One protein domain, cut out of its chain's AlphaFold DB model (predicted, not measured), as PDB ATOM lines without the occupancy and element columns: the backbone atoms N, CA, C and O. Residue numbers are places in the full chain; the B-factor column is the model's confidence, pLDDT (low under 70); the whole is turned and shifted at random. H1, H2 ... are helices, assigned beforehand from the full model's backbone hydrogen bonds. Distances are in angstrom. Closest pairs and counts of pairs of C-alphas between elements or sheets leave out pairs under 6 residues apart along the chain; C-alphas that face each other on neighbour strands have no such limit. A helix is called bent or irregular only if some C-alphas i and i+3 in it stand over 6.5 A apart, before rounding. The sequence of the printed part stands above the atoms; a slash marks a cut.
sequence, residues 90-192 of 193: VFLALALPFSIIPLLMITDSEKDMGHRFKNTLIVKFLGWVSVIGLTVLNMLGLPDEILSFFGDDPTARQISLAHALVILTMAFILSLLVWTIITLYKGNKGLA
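This is residues 90 to 192 of the 193 residues of the protein "Probable manganese transport protein MntH" of Aerococcus viridans (UniProt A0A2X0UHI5). One long helix, H4, runs along nearly the whole length of a loose rod, with H1 packed on part of it and H3a packed on H1, so that the three run lengthwise with H1 touching both of the others. Short H2 makes the turn between H1 and H3a at one end, while H3b, the second arm of a bent helix, leads on from H3a toward the other end, where the chain folds back into H4. The printed part has 103 residues with four named helices, H1, H2, H3 and H4 along the chain, and no named strand; its class is all helix. The whole is loose, with a radius of gyration of the C-alphas of 17.4 A, and its spans along the three main axes are 57 by 26 by 16 A.

The longest helix is H4, residues 156 to 190, which measures 50.5 A from C-alpha 156 at (155.222, 174.258, 149.849) to C-alpha 190 at (134.073, 182.860, 194.859). H3, residues 121 to 150, was assigned as one helix by its hydrogen bonds but is bent, with C-alphas 140 and 143 at 6.7 A from each other. Its arms are H3a, residues 121 to 140 and 28.3 A long, and H3b, residues 143 to 150 and 11.7 A long; residues 141 and 142 belong to neither. The two arms stand at a shallow tilt of 34 degrees, only just short of steep. H1, residues 90 to 108, begins with C-alpha 90 at (159.012, 181.818, 170.197) and is 28.3 A long. It is irregular, with C-alphas 94 and 97 at 7.3 A from each other. H2, residues 110 to 117, is 8.0 A long and also irregular, with C-alphas 112 and 115 at 9.2 A from each other.

H4 touches H1 with residues 173 to 184 alone, and their closest C-alphas are those of Phe 98 and Leu 177, 6.7 A apart. H4 and H1 run the same way at a shallow tilt of 18 degrees. With residues 158 to 166 alone H4 touches H3b, the closest C-alphas being those of Leu 147 and Ala 162 at 5.7 A. H3b and H4 form a helical hairpin and run opposite ways at a steep tilt of 45 degrees. H3a is close to H4 but not clearly touching it, with the C-alphas of Met 139 and Met 170 the closest at 7.1 A. H1 is the hub, touching three other helices. H1 touches H3a, with the C-alphas of Pro 97 and Thr 135 the closest at 5.8 A; the two run opposite ways at a shallow tilt of 18 degrees. H1 and H2 only just touch, and only at the corner by their link, with 3 pairs of C-alphas within 8 A; the closest are those of Ile 106 and Asp 112, 6.1 A apart. H2 is apart from both H3a and H3b. The helix packing is mostly aligned, but only just, with 2 of 3 pairs at a shallow tilt. In H3a and H4 every O i to N i+4 pair is within hydrogen-bond range; the counts are 12 of 15 in H1, 2 of 4 in H3b and 1 of 4 in H2, where 1 of 5 O i to N i+3 pairs is within range.

The two C-alphas farthest apart are those of Arg 116 and Thr 155, at 57.7 A. The printed part has no cut. The links H1 to H2, H2 to H3 and H3 to H4 are tight, and there is no long link. The mean pLDDT of the printed part is 92.0, and residues 190 to 192, of which residue 190 belongs to H4, are under 70.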
ATOM      1  N   VAL A  90     160.329 182.464 170.219       94.56
ATOM      2  CA  VAL A  90     159.012 181.818 170.197       94.56
ATOM      3  C   VAL A  90     158.539 181.434 171.600       94.56
ATOM      4  O   VAL A  90     157.375 181.612 171.941       94.56
ATOM      5  N   PHE A  91     159.435 180.994 172.491       93.88
ATOM      6  CA  PHE A  91     159.055 180.637 173.862       93.88
ATOM      7  C   PHE A  91     158.565 181.841 174.673       93.88
ATOM      8  O   PHE A  91     157.679 181.693 175.517       93.88
ATOM      9  N   LEU A  92     159.114 183.032 174.411       93.06
ATOM     10  CA  LEU A  92     158.636 184.265 175.024       93.06
ATOM     11  C   LEU A  92     157.231 184.596 174.519       93.06
ATOM     12  O   LEU A  92     156.369 184.920 175.333       93.06
ATOM     13  N   ALA A  93     156.987 184.448 173.216       91.69
ATOM     14  CA  ALA A  93     155.669 184.645 172.627       91.69
ATOM     15  C   ALA A  93     154.611 183.733 173.260       91.69
ATOM     16  O   ALA A  93     153.569 184.192 173.727       91.69
ATOM     17  N   LEU A  94     154.930 182.444 173.400       93.19
ATOM     18  CA  LEU A  94     154.034 181.477 174.031       93.19
ATOM     19  C   LEU A  94     153.704 181.832 175.490       93.19
ATOM     20  O   LEU A  94     152.574 181.618 175.923       93.19
ATOM     21  N   ALA A  95     154.660 182.361 176.259       94.19
ATOM     22  CA  ALA A  95     154.495 182.616 177.694       94.19
ATOM     23  C   ALA A  95     153.892 183.993 178.026       94.19
ATOM     24  O   ALA A  95     153.212 184.145 179.047       94.19
ATOM     25  N   LEU A  96     154.140 185.004 177.188       95.00
ATOM     26  CA  LEU A  96     153.791 186.405 177.429       95.00
ATOM     27  C   LEU A  96     152.323 186.611 177.847       95.00
ATOM     28  O   LEU A  96     152.117 187.150 178.940       95.00
ATOM     29  N   PRO A  97     151.304 186.161 177.087       94.38
ATOM     30  CA  PRO A  97     149.904 186.400 177.444       94.38
ATOM     31  C   PRO A  97     149.514 185.826 178.816       94.38
ATOM     32  O   PRO A  97     148.758 186.454 179.558       94.38
ATOM     33  N   PHE A  98     150.077 184.674 179.193       95.06
ATOM     34  CA  PHE A  98     149.821 184.019 180.480       95.06
ATOM     35  C   PHE A  98     150.482 184.716 181.667       95.06
ATOM     36  O   PHE A  98     150.109 184.461 182.807       95.06
ATOM     37  N   SER A  99     151.448 185.598 181.422       94.56
ATOM     38  CA  SER A  99     152.061 186.406 182.475       94.56
ATOM     39  C   SER A  99     151.330 187.738 182.661       94.56
ATOM     40  O   SER A  99     150.935 188.082 183.775       94.56
ATOM     41  N   ILE A 100     151.087 188.473 181.571       96.31
ATOM     42  CA  ILE A 100     150.611 189.859 181.651       96.31
ATOM     43  C   ILE A 100     149.103 189.973 181.900       96.31
ATOM     44  O   ILE A 100     148.681 190.877 182.621       96.31
ATOM     45  N   ILE A 101     148.282 189.063 181.353       96.19
ATOM     46  CA  ILE A 101     146.823 189.109 181.544       96.19
ATOM     47  C   ILE A 101     146.463 188.782 182.998       96.19
ATOM     48  O   ILE A 101     145.769 189.593 183.616       96.19
ATOM     49  N   PRO A 102     146.946 187.671 183.595       94.94
ATOM     50  CA  PRO A 102     146.701 187.396 185.007       94.94
ATOM     51  C   PRO A 102     147.190 188.502 185.933       94.94
ATOM     52  O   PRO A 102     146.461 188.892 186.841       94.94
ATOM     53  N   LEU A 103     148.379 189.056 185.675       95.31
ATOM     54  CA  LEU A 103     148.919 190.158 186.466       95.31
ATOM     55  C   LEU A 103     147.981 191.371 186.459       95.31
ATOM     56  O   LEU A 103     147.670 191.916 187.520       95.31
ATOM     57  N   LEU A 104     147.499 191.781 185.282       96.31
ATOM     58  CA  LEU A 104     146.583 192.915 185.179       96.31
ATOM     59  C   LEU A 104     145.239 192.614 185.855       96.31
ATOM     60  O   LEU A 104     144.725 193.449 186.590       96.31
ATOM     61  N   MET A 105     144.695 191.406 185.682       95.06
ATOM     62  CA  MET A 105     143.440 191.003 186.326       95.06
ATOM     63  C   MET A 105     143.531 190.998 187.858       95.06
ATOM     64  O   MET A 105     142.592 191.439 188.519       95.06
ATOM     65  N   ILE A 106     144.646 190.517 188.416       93.75
ATOM     66  CA  ILE A 106     144.888 190.477 189.865       93.75
ATOM     67  C   ILE A 106     145.126 191.896 190.402       93.75
ATOM     68  O   ILE A 106     144.555 192.276 191.417       93.75
ATOM     69  N   THR A 107     145.911 192.724 189.710       95.19
ATOM     70  CA  THR A 107     146.195 194.107 190.152       95.19
ATOM     71  C   THR A 107     144.995 195.058 190.009       95.19
ATOM     72  O   THR A 107     144.850 196.005 190.784       95.19
ATOM     73  N   ASP A 108     144.086 194.792 189.068       94.06
ATOM     74  CA  ASP A 108     142.811 195.509 188.920       94.06
ATOM     75  C   ASP A 108     141.746 195.074 189.941       94.06
ATOM     76  O   ASP A 108     140.736 195.764 190.130       94.06
ATOM     77  N   SER A 109     141.925 193.906 190.561       92.06
ATOM     78  CA  SER A 109     140.960 193.318 191.477       92.06
ATOM     79  C   SER A 109     141.008 194.014 192.832       92.06
ATOM     80  O   SER A 109     142.009 193.995 193.546       92.06
ATOM     81  N   GLU A 110     139.870 194.577 193.239       88.62
ATOM     82  CA  GLU A 110     139.712 195.140 194.580       88.62
ATOM     83  C   GLU A 110     139.875 194.088 195.682       88.62
ATOM     84  O   GLU A 110     140.213 194.438 196.806       88.62
ATOM     85  N   LYS A 111     139.661 192.804 195.383       86.19
ATOM     86  CA  LYS A 111     139.782 191.740 196.387       86.19
ATOM     87  C   LYS A 111     141.228 191.370 196.665       86.19
ATOM     88  O   LYS A 111     141.563 191.105 197.811       86.19
ATOM     89  N   ASP A 112     142.064 191.392 195.631       88.56
ATOM     90  CA  ASP A 112     143.469 191.008 195.743       88.56
ATOM     91  C   ASP A 112     144.337 192.185 196.222       88.56
ATOM     92  O   ASP A 112     145.224 191.999 197.050       88.56
ATOM     93  N   MET A 113     144.053 193.412 195.760       91.81
ATOM     94  CA  MET A 113     144.820 194.619 196.119       91.81
ATOM     95  C   MET A 113     144.150 195.502 197.187       91.81
ATOM     96  O   MET A 113     144.770 196.420 197.727       91.81
ATOM     97  N   GLY A 114     142.875 195.269 197.507       89.88
ATOM     98  CA  GLY A 114     142.086 196.142 198.378       89.88
ATOM     99  C   GLY A 114     141.637 197.444 197.696       89.88
ATOM    100  O   GLY A 114     142.198 197.893 196.693       89.88
ATOM    101  N   HIS A 115     140.640 198.119 198.280       90.19
ATOM    102  CA  HIS A 115     140.095 199.374 197.731       90.19
ATOM    103  C   HIS A 115     141.148 200.492 197.617       90.19
ATOM    104  O   HIS A 115     141.039 201.365 196.757       90.19
ATOM    105  N   ARG A 116     142.170 200.486 198.486       91.31
ATOM    106  CA  ARG A 116     143.191 201.545 198.553       91.31
ATOM    107  C   ARG A 116     144.327 201.388 197.539       91.31
ATOM    108  O   ARG A 116     144.888 202.410 197.162       91.31
ATOM    109  N   PHE A 117     144.673 200.164 197.131       94.25
ATOM    110  CA  PHE A 117     145.854 199.902 196.294       94.25
ATOM    111  C   PHE A 117     145.537 199.293 194.921       94.25
ATOM    112  O   PHE A 117     146.461 199.067 194.144       94.25
ATOM    113  N   LYS A 118     144.258 199.062 194.585       93.88
ATOM    114  CA  LYS A 118     143.870 198.677 193.220       93.88
ATOM    115  C   LYS A 118     144.262 199.750 192.199       93.88
ATOM    116  O   LYS A 118     144.301 200.943 192.514       93.88
ATOM    117  N   ASN A 119     144.480 199.324 190.957       94.81
ATOM    118  CA  ASN A 119     144.824 200.232 189.866       94.81
ATOM    119  C   ASN A 119     143.804 201.374 189.701       94.81
ATOM    120  O   ASN A 119     142.585 201.186 189.791       94.81
ATOM    121  N   THR A 120     144.313 202.573 189.403       95.56
ATOM    122  CA  THR A 120     143.475 203.720 189.029       95.56
ATOM    123  C   THR A 120     142.843 203.493 187.656       95.56
ATOM    124  O   THR A 120     143.344 202.712 186.847       95.56
ATOM    125  N   LEU A 121     141.756 204.207 187.344       93.62
ATOM    126  CA  LEU A 121     141.061 204.058 186.056       93.62
ATOM    127  C   LEU A 121     141.973 204.320 184.844       93.62
ATOM    128  O   LEU A 121     141.820 203.660 183.820       93.62
ATOM    129  N   ILE A 122     142.940 205.235 184.974       97.00
ATOM    130  CA  ILE A 122     143.913 205.544 183.916       97.00
ATOM    131  C   ILE A 122     144.860 204.359 183.700       97.00
ATOM    132  O   ILE A 122     145.017 203.906 182.569       97.00
ATOM    133  N   VAL A 123     145.456 203.832 184.777       96.44
ATOM    134  CA  VAL A 123     146.365 202.673 184.703       96.44
ATOM    135  C   VAL A 123     145.624 201.449 184.183       96.44
ATOM    136  O   VAL A 123     146.150 200.739 183.337       96.44
ATOM    137  N   LYS A 124     144.377 201.250 184.612       95.25
ATOM    138  CA  LYS A 124     143.512 200.188 184.105       95.25
ATOM    139  C   LYS A 124     143.286 200.310 182.598       95.25
ATOM    140  O   LYS A 124     143.497 199.345 181.871       95.25
ATOM    141  N   PHE A 125     142.889 201.486 182.107       97.25
ATOM    142  CA  PHE A 125     142.671 201.700 180.675       97.25
ATOM    143  C   PHE A 125     143.954 201.476 179.861       97.25
ATOM    144  O   PHE A 125     143.956 200.669 178.933       97.25
ATOM    145  N   LEU A 126     145.060 202.126 180.243       97.94
ATOM    146  CA  LEU A 126     146.350 201.979 179.559       97.94
ATOM    147  C   LEU A 126     146.891 200.546 179.641       97.94
ATOM    148  O   LEU A 126     147.449 200.042 178.666       97.94
ATOM    149  N   GLY A 127     146.698 199.878 180.778       97.56
ATOM    150  CA  GLY A 127     147.074 198.488 181.007       97.56
ATOM    151  C   GLY A 127     146.331 197.545 180.070       97.56
ATOM    152  O   GLY A 127     146.973 196.768 179.372       97.56
ATOM    153  N   TRP A 128     145.002 197.652 179.977       97.50
ATOM    154  CA  TRP A 128     144.211 196.802 179.079       97.50
ATOM    155  C   TRP A 128     144.529 197.058 177.608       97.50
ATOM    156  O   TRP A 128     144.671 196.098 176.853       97.50
ATOM    157  N   VAL A 129     144.715 198.319 177.204       98.06
ATOM    158  CA  VAL A 129     145.163 198.652 175.842       98.06
ATOM    159  C   VAL A 129     146.522 198.016 175.547       98.06
ATOM    160  O   VAL A 129     146.686 197.382 174.507       98.06
ATOM    161  N   SER A 130     147.477 198.119 176.477       97.50
ATOM    162  CA  SER A 130     148.823 197.554 176.313       97.50
ATOM    163  C   SER A 130     148.797 196.029 176.262       97.50
ATOM    164  O   SER A 130     149.411 195.435 175.386       97.50
ATOM    165  N   VAL A 131     148.063 195.381 177.167       97.06
ATOM    166  CA  VAL A 131     147.973 193.921 177.243       97.06
ATOM    167  C   VAL A 131     147.286 193.339 176.012       97.06
ATOM    168  O   VAL A 131     147.794 192.377 175.435       97.06
ATOM    169  N   ILE A 132     146.172 193.931 175.568       96.31
ATOM    170  CA  ILE A 132     145.489 193.510 174.338       96.31
ATOM    171  C   ILE A 132     146.402 193.753 173.134       96.31
ATOM    172  O   ILE A 132     146.584 192.845 172.329       96.31
ATOM    173  N   GLY A 133     147.023 194.932 173.040       97.19
ATOM    174  CA  GLY A 133     147.940 195.276 171.956       97.19
ATOM    175  C   GLY A 133     149.126 194.317 171.859       97.19
ATOM    176  O   GLY A 133     149.356 193.746 170.800       97.19
ATOM    177  N   LEU A 134     149.833 194.076 172.965       96.38
ATOM    178  CA  LEU A 134     150.962 193.142 173.016       96.38
ATOM    179  C   LEU A 134     150.535 191.708 172.707       96.38
ATOM    180  O   LEU A 134     151.236 191.023 171.972       96.38
ATOM    181  N   THR A 135     149.381 191.262 173.211       95.50
ATOM    182  CA  THR A 135     148.868 189.916 172.913       95.50
ATOM    183  C   THR A 135     148.547 189.771 171.428       95.50
ATOM    184  O   THR A 135     148.942 188.786 170.816       95.50
ATOM    185  N   VAL A 136     147.888 190.761 170.816       95.62
ATOM    186  CA  VAL A 136     147.585 190.751 169.376       95.62
ATOM    187  C   VAL A 136     148.867 190.791 168.548       95.62
ATOM    188  O   VAL A 136     149.025 189.960 167.663       95.62
ATOM    189  N   LEU A 137     149.800 191.700 168.847       96.06
ATOM    190  CA  LEU A 137     151.080 191.790 168.135       96.06
ATOM    191  C   LEU A 137     151.878 190.491 168.237       96.06
ATOM    192  O   LEU A 137     152.446 190.033 167.252       96.06
ATOM    193  N   ASN A 138     151.880 189.871 169.412       95.00
ATOM    194  CA  ASN A 138     152.566 188.613 169.619       95.00
ATOM    195  C   ASN A 138     151.920 187.461 168.831       95.00
ATOM    196  O   ASN A 138     152.616 186.695 168.173       95.00
ATOM    197  N   MET A 139     150.586 187.393 168.811       93.12
ATOM    198  CA  MET A 139     149.851 186.433 167.987       93.12
ATOM    199  C   MET A 139     150.046 186.669 166.480       93.12
ATOM    200  O   MET A 139     150.011 185.709 165.717       93.12
ATOM    201  N   LEU A 140     150.265 187.915 166.046       94.06
ATOM    202  CA  LEU A 140     150.575 188.249 164.652       94.06
ATOM    203  C   LEU A 140     152.012 187.894 164.249       94.06
ATOM    204  O   LEU A 140     152.224 187.598 163.082       94.06
ATOM    205  N   GLY A 141     152.971 187.924 165.181       93.50
ATOM    206  CA  GLY A 141     154.369 187.543 164.923       93.50
ATOM    207  C   GLY A 141     154.627 186.032 164.978       93.50
ATOM    208  O   GLY A 141     155.529 185.535 164.309       93.50
ATOM    209  N   LEU A 142     153.803 185.281 165.717       93.56
ATOM    210  CA  LEU A 142     153.944 183.830 165.878       93.56
ATOM    211  C   LEU A 142     154.003 183.029 164.552       93.56
ATOM    212  O   LEU A 142     154.775 182.069 164.487       93.56
ATOM    213  N   PRO A 143     153.238 183.364 163.488       93.19
ATOM    214  CA  PRO A 143     153.369 182.713 162.187       93.19
ATOM    215  C   PRO A 143     154.774 182.816 161.594       93.19
ATOM    216  O   PRO A 143     155.312 181.802 161.149       93.19
ATOM    217  N   ASP A 144     155.371 184.008 161.638       92.44
ATOM    218  CA  ASP A 144     156.703 184.264 161.089       92.44
ATOM    219  C   ASP A 144     157.780 183.555 161.921       92.44
ATOM    220  O   ASP A 144     158.677 182.927 161.361       92.44
ATOM    221  N   GLU A 145     157.645 183.573 163.252       93.06
ATOM    222  CA  GLU A 145     158.540 182.856 164.171       93.06
ATOM    223  C   GLU A 145     158.501 181.335 163.968       93.06
ATOM    224  O   GLU A 145     159.525 180.674 164.100       93.06
ATOM    225  N   ILE A 146     157.336 180.750 163.658       93.06
ATOM    226  CA  ILE A 146     157.225 179.309 163.380       93.06
ATOM    227  C   ILE A 146     157.739 178.986 161.974       93.06
ATOM    228  O   ILE A 146     158.377 177.949 161.775       93.06
ATOM    229  N   LEU A 147     157.490 179.856 160.995       92.56
ATOM    230  CA  LEU A 147     157.973 179.664 159.631       92.56
ATOM    231  C   LEU A 147     159.504 179.735 159.557       92.56
ATOM    232  O   LEU A 147     160.108 178.924 158.856       92.56
ATOM    233  N   SER A 148     160.140 180.619 160.335       91.88
ATOM    234  CA  SER A 148     161.601 180.785 160.359       91.88
ATOM    235  C   SER A 148     162.361 179.547 160.853       91.88
ATOM    236  O   SER A 148     163.556 179.405 160.579       91.88
ATOM    237  N   PHE A 149     161.699 178.595 161.523       91.62
ATOM    238  CA  PHE A 149     162.301 177.291 161.838       91.62
ATOM    239  C   PHE A 149     162.569 176.431 160.596       91.62
ATOM    240  O   PHE A 149     163.410 175.534 160.658       91.62
ATOM    241  N   PHE A 150     161.884 176.684 159.478       91.38
ATOM    242  CA  PHE A 150     162.066 175.942 158.228       91.38
ATOM    243  C   PHE A 150     163.126 176.551 157.294       91.38
ATOM    244  O   PHE A 150     163.435 175.941 156.270       91.38
ATOM    245  N   GLY A 151     163.730 177.685 157.669       86.88
ATOM    246  CA  GLY A 151     164.737 178.398 156.878       86.88
ATOM    247  C   GLY A 151     164.140 179.390 155.876       86.88
ATOM    248  O   GLY A 151     162.933 179.622 155.869       86.88
ATOM    249  N   ASP A 152     165.003 179.977 155.042       84.38
ATOM    250  CA  ASP A 152     164.636 181.087 154.146       84.38
ATOM    251  C   ASP A 152     163.856 180.636 152.895       84.38
ATOM    252  O   ASP A 152     163.033 181.389 152.379       84.38
ATOM    253  N   ASP A 153     164.044 179.384 152.453       86.81
ATOM    254  CA  ASP A 153     163.392 178.806 151.265       86.81
ATOM    255  C   ASP A 153     162.550 177.555 151.610       86.81
ATOM    256  O   ASP A 153     162.878 176.430 151.205       86.81
ATOM    257  N   PRO A 154     161.455 177.697 152.381       87.94
ATOM    258  CA  PRO A 154     160.636 176.562 152.779       87.94
ATOM    259  C   PRO A 154     159.853 175.994 151.586       87.94
ATOM    260  O   PRO A 154     159.202 176.697 150.815       87.94
ATOM    261  N   THR A 155     159.845 174.668 151.460       92.12
ATOM    262  CA  THR A 155     159.043 173.966 150.446       92.12
ATOM    263  C   THR A 155     157.544 174.163 150.719       92.12
ATOM    264  O   THR A 155     157.130 174.231 151.874       92.12
ATOM    265  N   ALA A 156     156.683 174.124 149.693       91.50
ATOM    266  CA  ALA A 156     155.222 174.258 149.849       91.50
ATOM    267  C   ALA A 156     154.610 173.340 150.936       91.50
ATOM    268  O   ALA A 156     153.691 173.736 151.652       91.50
ATOM    269  N   ARG A 157     155.157 172.125 151.114       92.00
ATOM    270  CA  ARG A 157     154.774 171.220 152.212       92.00
ATOM    271  C   ARG A 157     155.143 171.783 153.587       92.00
ATOM    272  O   ARG A 157     154.314 171.737 154.487       92.00
ATOM    273  N   GLN A 158     156.344 172.332 153.752       92.38
ATOM    274  CA  GLN A 158     156.794 172.941 155.009       92.38
ATOM    275  C   GLN A 158     155.971 174.181 155.352       92.38
ATOM    276  O   GLN A 158     155.560 174.314 156.496       92.38
ATOM    277  N   ILE A 159     155.621 175.008 154.362       91.44
ATOM    278  CA  ILE A 159     154.717 176.152 154.562       91.44
ATOM    279  C   ILE A 159     153.346 175.670 155.054       91.44
ATOM    280  O   ILE A 159     152.816 176.182 156.037       91.44
ATOM    281  N   SER A 160     152.783 174.629 154.425       92.12
ATOM    282  CA  SER A 160     151.494 174.075 154.862       92.12
ATOM    283  C   SER A 160     151.546 173.490 156.280       92.12
ATOM    284  O   SER A 160     150.614 173.683 157.060       92.12
ATOM    285  N   LEU A 161     152.651 172.826 156.640       93.31
ATOM    286  CA  LEU A 161     152.878 172.299 157.985       93.31
ATOM    287  C   LEU A 161     153.056 173.428 159.005       93.31
ATOM    288  O   LEU A 161     152.463 173.358 160.077       93.31
ATOM    289  N   ALA A 162     153.809 174.477 158.666       93.44
ATOM    290  CA  ALA A 162     153.987 175.657 159.503       93.44
ATOM    291  C   ALA A 162     152.634 176.308 159.803       93.44
ATOM    292  O   ALA A 162     152.295 176.498 160.964       93.44
ATOM    293  N   HIS A 163     151.802 176.541 158.783       92.44
ATOM    294  CA  HIS A 163     150.459 177.095 158.978       92.44
ATOM    295  C   HIS A 163     149.576 176.206 159.865       92.44
ATOM    296  O   HIS A 163     148.870 176.717 160.736       92.44
ATOM    297  N   ALA A 164     149.626 174.881 159.694       94.56
ATOM    298  CA  ALA A 164     148.886 173.960 160.555       94.56
ATOM    299  C   ALA A 164     149.358 174.037 162.020       94.56
ATOM    300  O   ALA A 164     148.529 174.098 162.931       94.56
ATOM    301  N   LEU A 165     150.676 174.088 162.250       94.56
ATOM    302  CA  LEU A 165     151.272 174.241 163.579       94.56
ATOM    303  C   LEU A 165     150.920 175.586 164.216       94.56
ATOM    304  O   LEU A 165     150.583 175.623 165.396       94.56
ATOM    305  N   VAL A 166     150.949 176.671 163.445       94.50
ATOM    306  CA  VAL A 166     150.549 178.011 163.888       94.50
ATOM    307  C   VAL A 166     149.101 177.999 164.354       94.50
ATOM    308  O   VAL A 166     148.834 178.368 165.493       94.50
ATOM    309  N   ILE A 167     148.170 177.508 163.529       94.12
ATOM    310  CA  ILE A 167     146.744 177.461 163.885       94.12
ATOM    311  C   ILE A 167     146.532 176.625 165.149       94.12
ATOM    312  O   ILE A 167     145.823 177.058 166.057       94.12
ATOM    313  N   LEU A 168     147.171 175.456 165.235       95.31
ATOM    314  CA  LEU A 168     147.092 174.589 166.410       95.31
ATOM    315  C   LEU A 168     147.627 175.288 167.666       95.31
ATOM    316  O   LEU A 168     146.989 175.243 168.717       95.31
ATOM    317  N   THR A 169     148.765 175.968 167.551       93.38
ATOM    318  CA  THR A 169     149.420 176.654 168.671       93.38
ATOM    319  C   THR A 169     148.613 177.870 169.119       93.38
ATOM    320  O   THR A 169     148.360 178.028 170.309       93.38
ATOM    321  N   MET A 170     148.117 178.689 168.187       93.44
ATOM    322  CA  MET A 170     147.243 179.825 168.493       93.44
ATOM    323  C   MET A 170     145.935 179.370 169.138       93.44
ATOM    324  O   MET A 170     145.526 179.927 170.154       93.44
ATOM    325  N   ALA A 171     145.291 178.336 168.589       95.19
ATOM    326  CA  ALA A 171     144.072 177.777 169.162       95.19
ATOM    327  C   ALA A 171     144.317 177.261 170.586       95.19
ATOM    328  O   ALA A 171     143.527 177.539 171.489       95.19
ATOM    329  N   PHE A 172     145.440 176.573 170.809       94.81
ATOM    330  CA  PHE A 172     145.846 176.115 172.131       94.81
ATOM    331  C   PHE A 172     146.063 177.284 173.103       94.81
ATOM    332  O   PHE A 172     145.455 177.293 174.175       94.81
ATOM    333  N   ILE A 173     146.833 178.309 172.717       94.62
ATOM    334  CA  ILE A 173     147.080 179.499 173.548       94.62
ATOM    335  C   ILE A 173     145.770 180.197 173.901       94.62
ATOM    336  O   ILE A 173     145.517 180.462 175.073       94.62
ATOM    337  N   LEU A 174     144.912 180.458 172.911       94.38
ATOM    338  CA  LEU A 174     143.623 181.110 173.125       94.38
ATOM    339  C   LEU A 174     142.723 180.281 174.044       94.38
ATOM    340  O   LEU A 174     142.087 180.840 174.936       94.38
ATOM    341  N   SER A 175     142.702 178.955 173.880       95.75
ATOM    342  CA  SER A 175     141.916 178.068 174.744       95.75
ATOM    343  C   SER A 175     142.377 178.134 176.206       95.75
ATOM    344  O   SER A 175     141.554 178.330 177.105       95.75
ATOM    345  N   LEU A 176     143.689 178.071 176.454       95.94
ATOM    346  CA  LEU A 176     144.267 178.186 177.793       95.94
ATOM    347  C   LEU A 176     144.106 179.588 178.378       95.94
ATOM    348  O   LEU A 176     143.938 179.743 179.587       95.94
ATOM    349  N   LEU A 177     144.158 180.619 177.541       95.12
ATOM    350  CA  LEU A 177     143.991 182.005 177.956       95.12
ATOM    351  C   LEU A 177     142.552 182.255 178.392       95.12
ATOM    352  O   LEU A 177     142.326 182.788 179.477       95.12
ATOM    353  N   VAL A 178     141.577 181.793 177.610       95.62
ATOM    354  CA  VAL A 178     140.160 181.838 177.987       95.62
ATOM    355  C   VAL A 178     139.938 181.059 179.281       95.62
ATOM    356  O   VAL A 178     139.297 181.572 180.199       95.62
ATOM    357  N   TRP A 179     140.518 179.862 179.406       96.50
ATOM    358  CA  TRP A 179     140.454 179.077 180.638       96.50
ATOM    359  C   TRP A 179     141.023 179.835 181.845       96.50
ATOM    360  O   TRP A 179     140.384 179.900 182.898       96.50
ATOM    361  N   THR A 180     142.196 180.449 181.691       94.75
ATOM    362  CA  THR A 180     142.866 181.240 182.731       94.75
ATOM    363  C   THR A 180     142.017 182.441 183.145       94.75
ATOM    364  O   THR A 180     141.773 182.639 184.335       94.75
ATOM    365  N   ILE A 181     141.483 183.198 182.181       94.31
ATOM    366  CA  ILE A 181     140.609 184.352 182.439       94.31
ATOM    367  C   ILE A 181     139.347 183.917 183.186       94.31
ATOM    368  O   ILE A 181     138.982 184.531 184.187       94.31
ATOM    369  N   ILE A 182     138.683 182.846 182.736       93.94
ATOM    370  CA  ILE A 182     137.474 182.329 183.393       93.94
ATOM    371  C   ILE A 182     137.793 181.890 184.822       93.94
ATOM    372  O   ILE A 182     137.020 182.184 185.735       93.94
ATOM    373  N   THR A 183     138.917 181.205 185.021       93.38
ATOM    374  CA  THR A 183     139.347 180.719 186.336       93.38
ATOM    375  C   THR A 183     139.615 181.880 187.288       93.38
ATOM    376  O   THR A 183     139.065 181.894 188.387       93.38
ATOM    377  N   LEU A 184     140.358 182.903 186.856       91.00
ATOM    378  CA  LEU A 184     140.625 184.099 187.663       91.00
ATOM    379  C   LEU A 184     139.352 184.899 187.953       91.00
ATOM    380  O   LEU A 184     139.122 185.329 189.082       91.00
ATOM    381  N   TYR A 185     138.475 185.056 186.960       88.25
ATOM    382  CA  TYR A 185     137.207 185.757 187.135       88.25
ATOM    383  C   TYR A 185     136.273 185.035 188.119       88.25
ATOM    384  O   TYR A 185     135.658 185.666 188.985       88.25
ATOM    385  N   LYS A 186     136.172 183.701 188.019       87.44
ATOM    386  CA  LYS A 186     135.405 182.875 188.963       87.44
ATOM    387  C   LYS A 186     136.032 182.879 190.354       87.44
ATOM    388  O   LYS A 186     135.288 183.020 191.320       87.44
ATOM    389  N   GLY A 187     137.358 182.778 190.456       78.94
ATOM    390  CA  GLY A 187     138.096 182.854 191.719       78.94
ATOM    391  C   GLY A 187     137.821 184.163 192.451       78.94
ATOM    392  O   GLY A 187     137.431 184.151 193.616       78.94
ATOM    393  N   ASN A 188     137.861 185.282 191.723       76.75
ATOM    394  CA  ASN A 188     137.477 186.581 192.257       76.75
ATOM    395  C   ASN A 188     136.036 186.538 192.804       76.75
ATOM    396  O   ASN A 188     135.803 186.898 193.954       76.75
ATOM    397  N   LYS A 189     135.046 186.033 192.051       70.88
ATOM    398  CA  LYS A 189     133.652 185.926 192.538       70.88
ATOM    399  C   LYS A 189     133.458 184.976 193.728       70.88
ATOM    400  O   LYS A 189     132.617 185.274 194.572       70.88
ATOM    401  N   GLY A 190     134.198 183.870 193.802       60.50
ATOM    402  CA  GLY A 190     134.073 182.860 194.859       60.50
ATOM    403  C   GLY A 190     134.461 183.365 196.252       60.50
ATOM    404  O   GLY A 190     133.854 182.944 197.227       60.50
ATOM    405  N   LEU A 191     135.391 184.319 196.331       55.31
ATOM    406  CA  LEU A 191     135.875 184.935 197.578       55.31
ATOM    407  C   LEU A 191     135.023 186.133 198.058       55.31
ATOM    408  O   LEU A 191     135.393 186.804 199.014       55.31
ATOM    409  N   ALA A 192     133.919 186.460 197.369       52.47
ATOM    410  CA  ALA A 192     132.972 187.523 197.761       52.47
ATOM    411  C   ALA A 192     131.764 187.028 198.578       52.47
ATOM    412  O   ALA A 192     130.815 187.788 198.777       52.47
TER     413      ALA A 192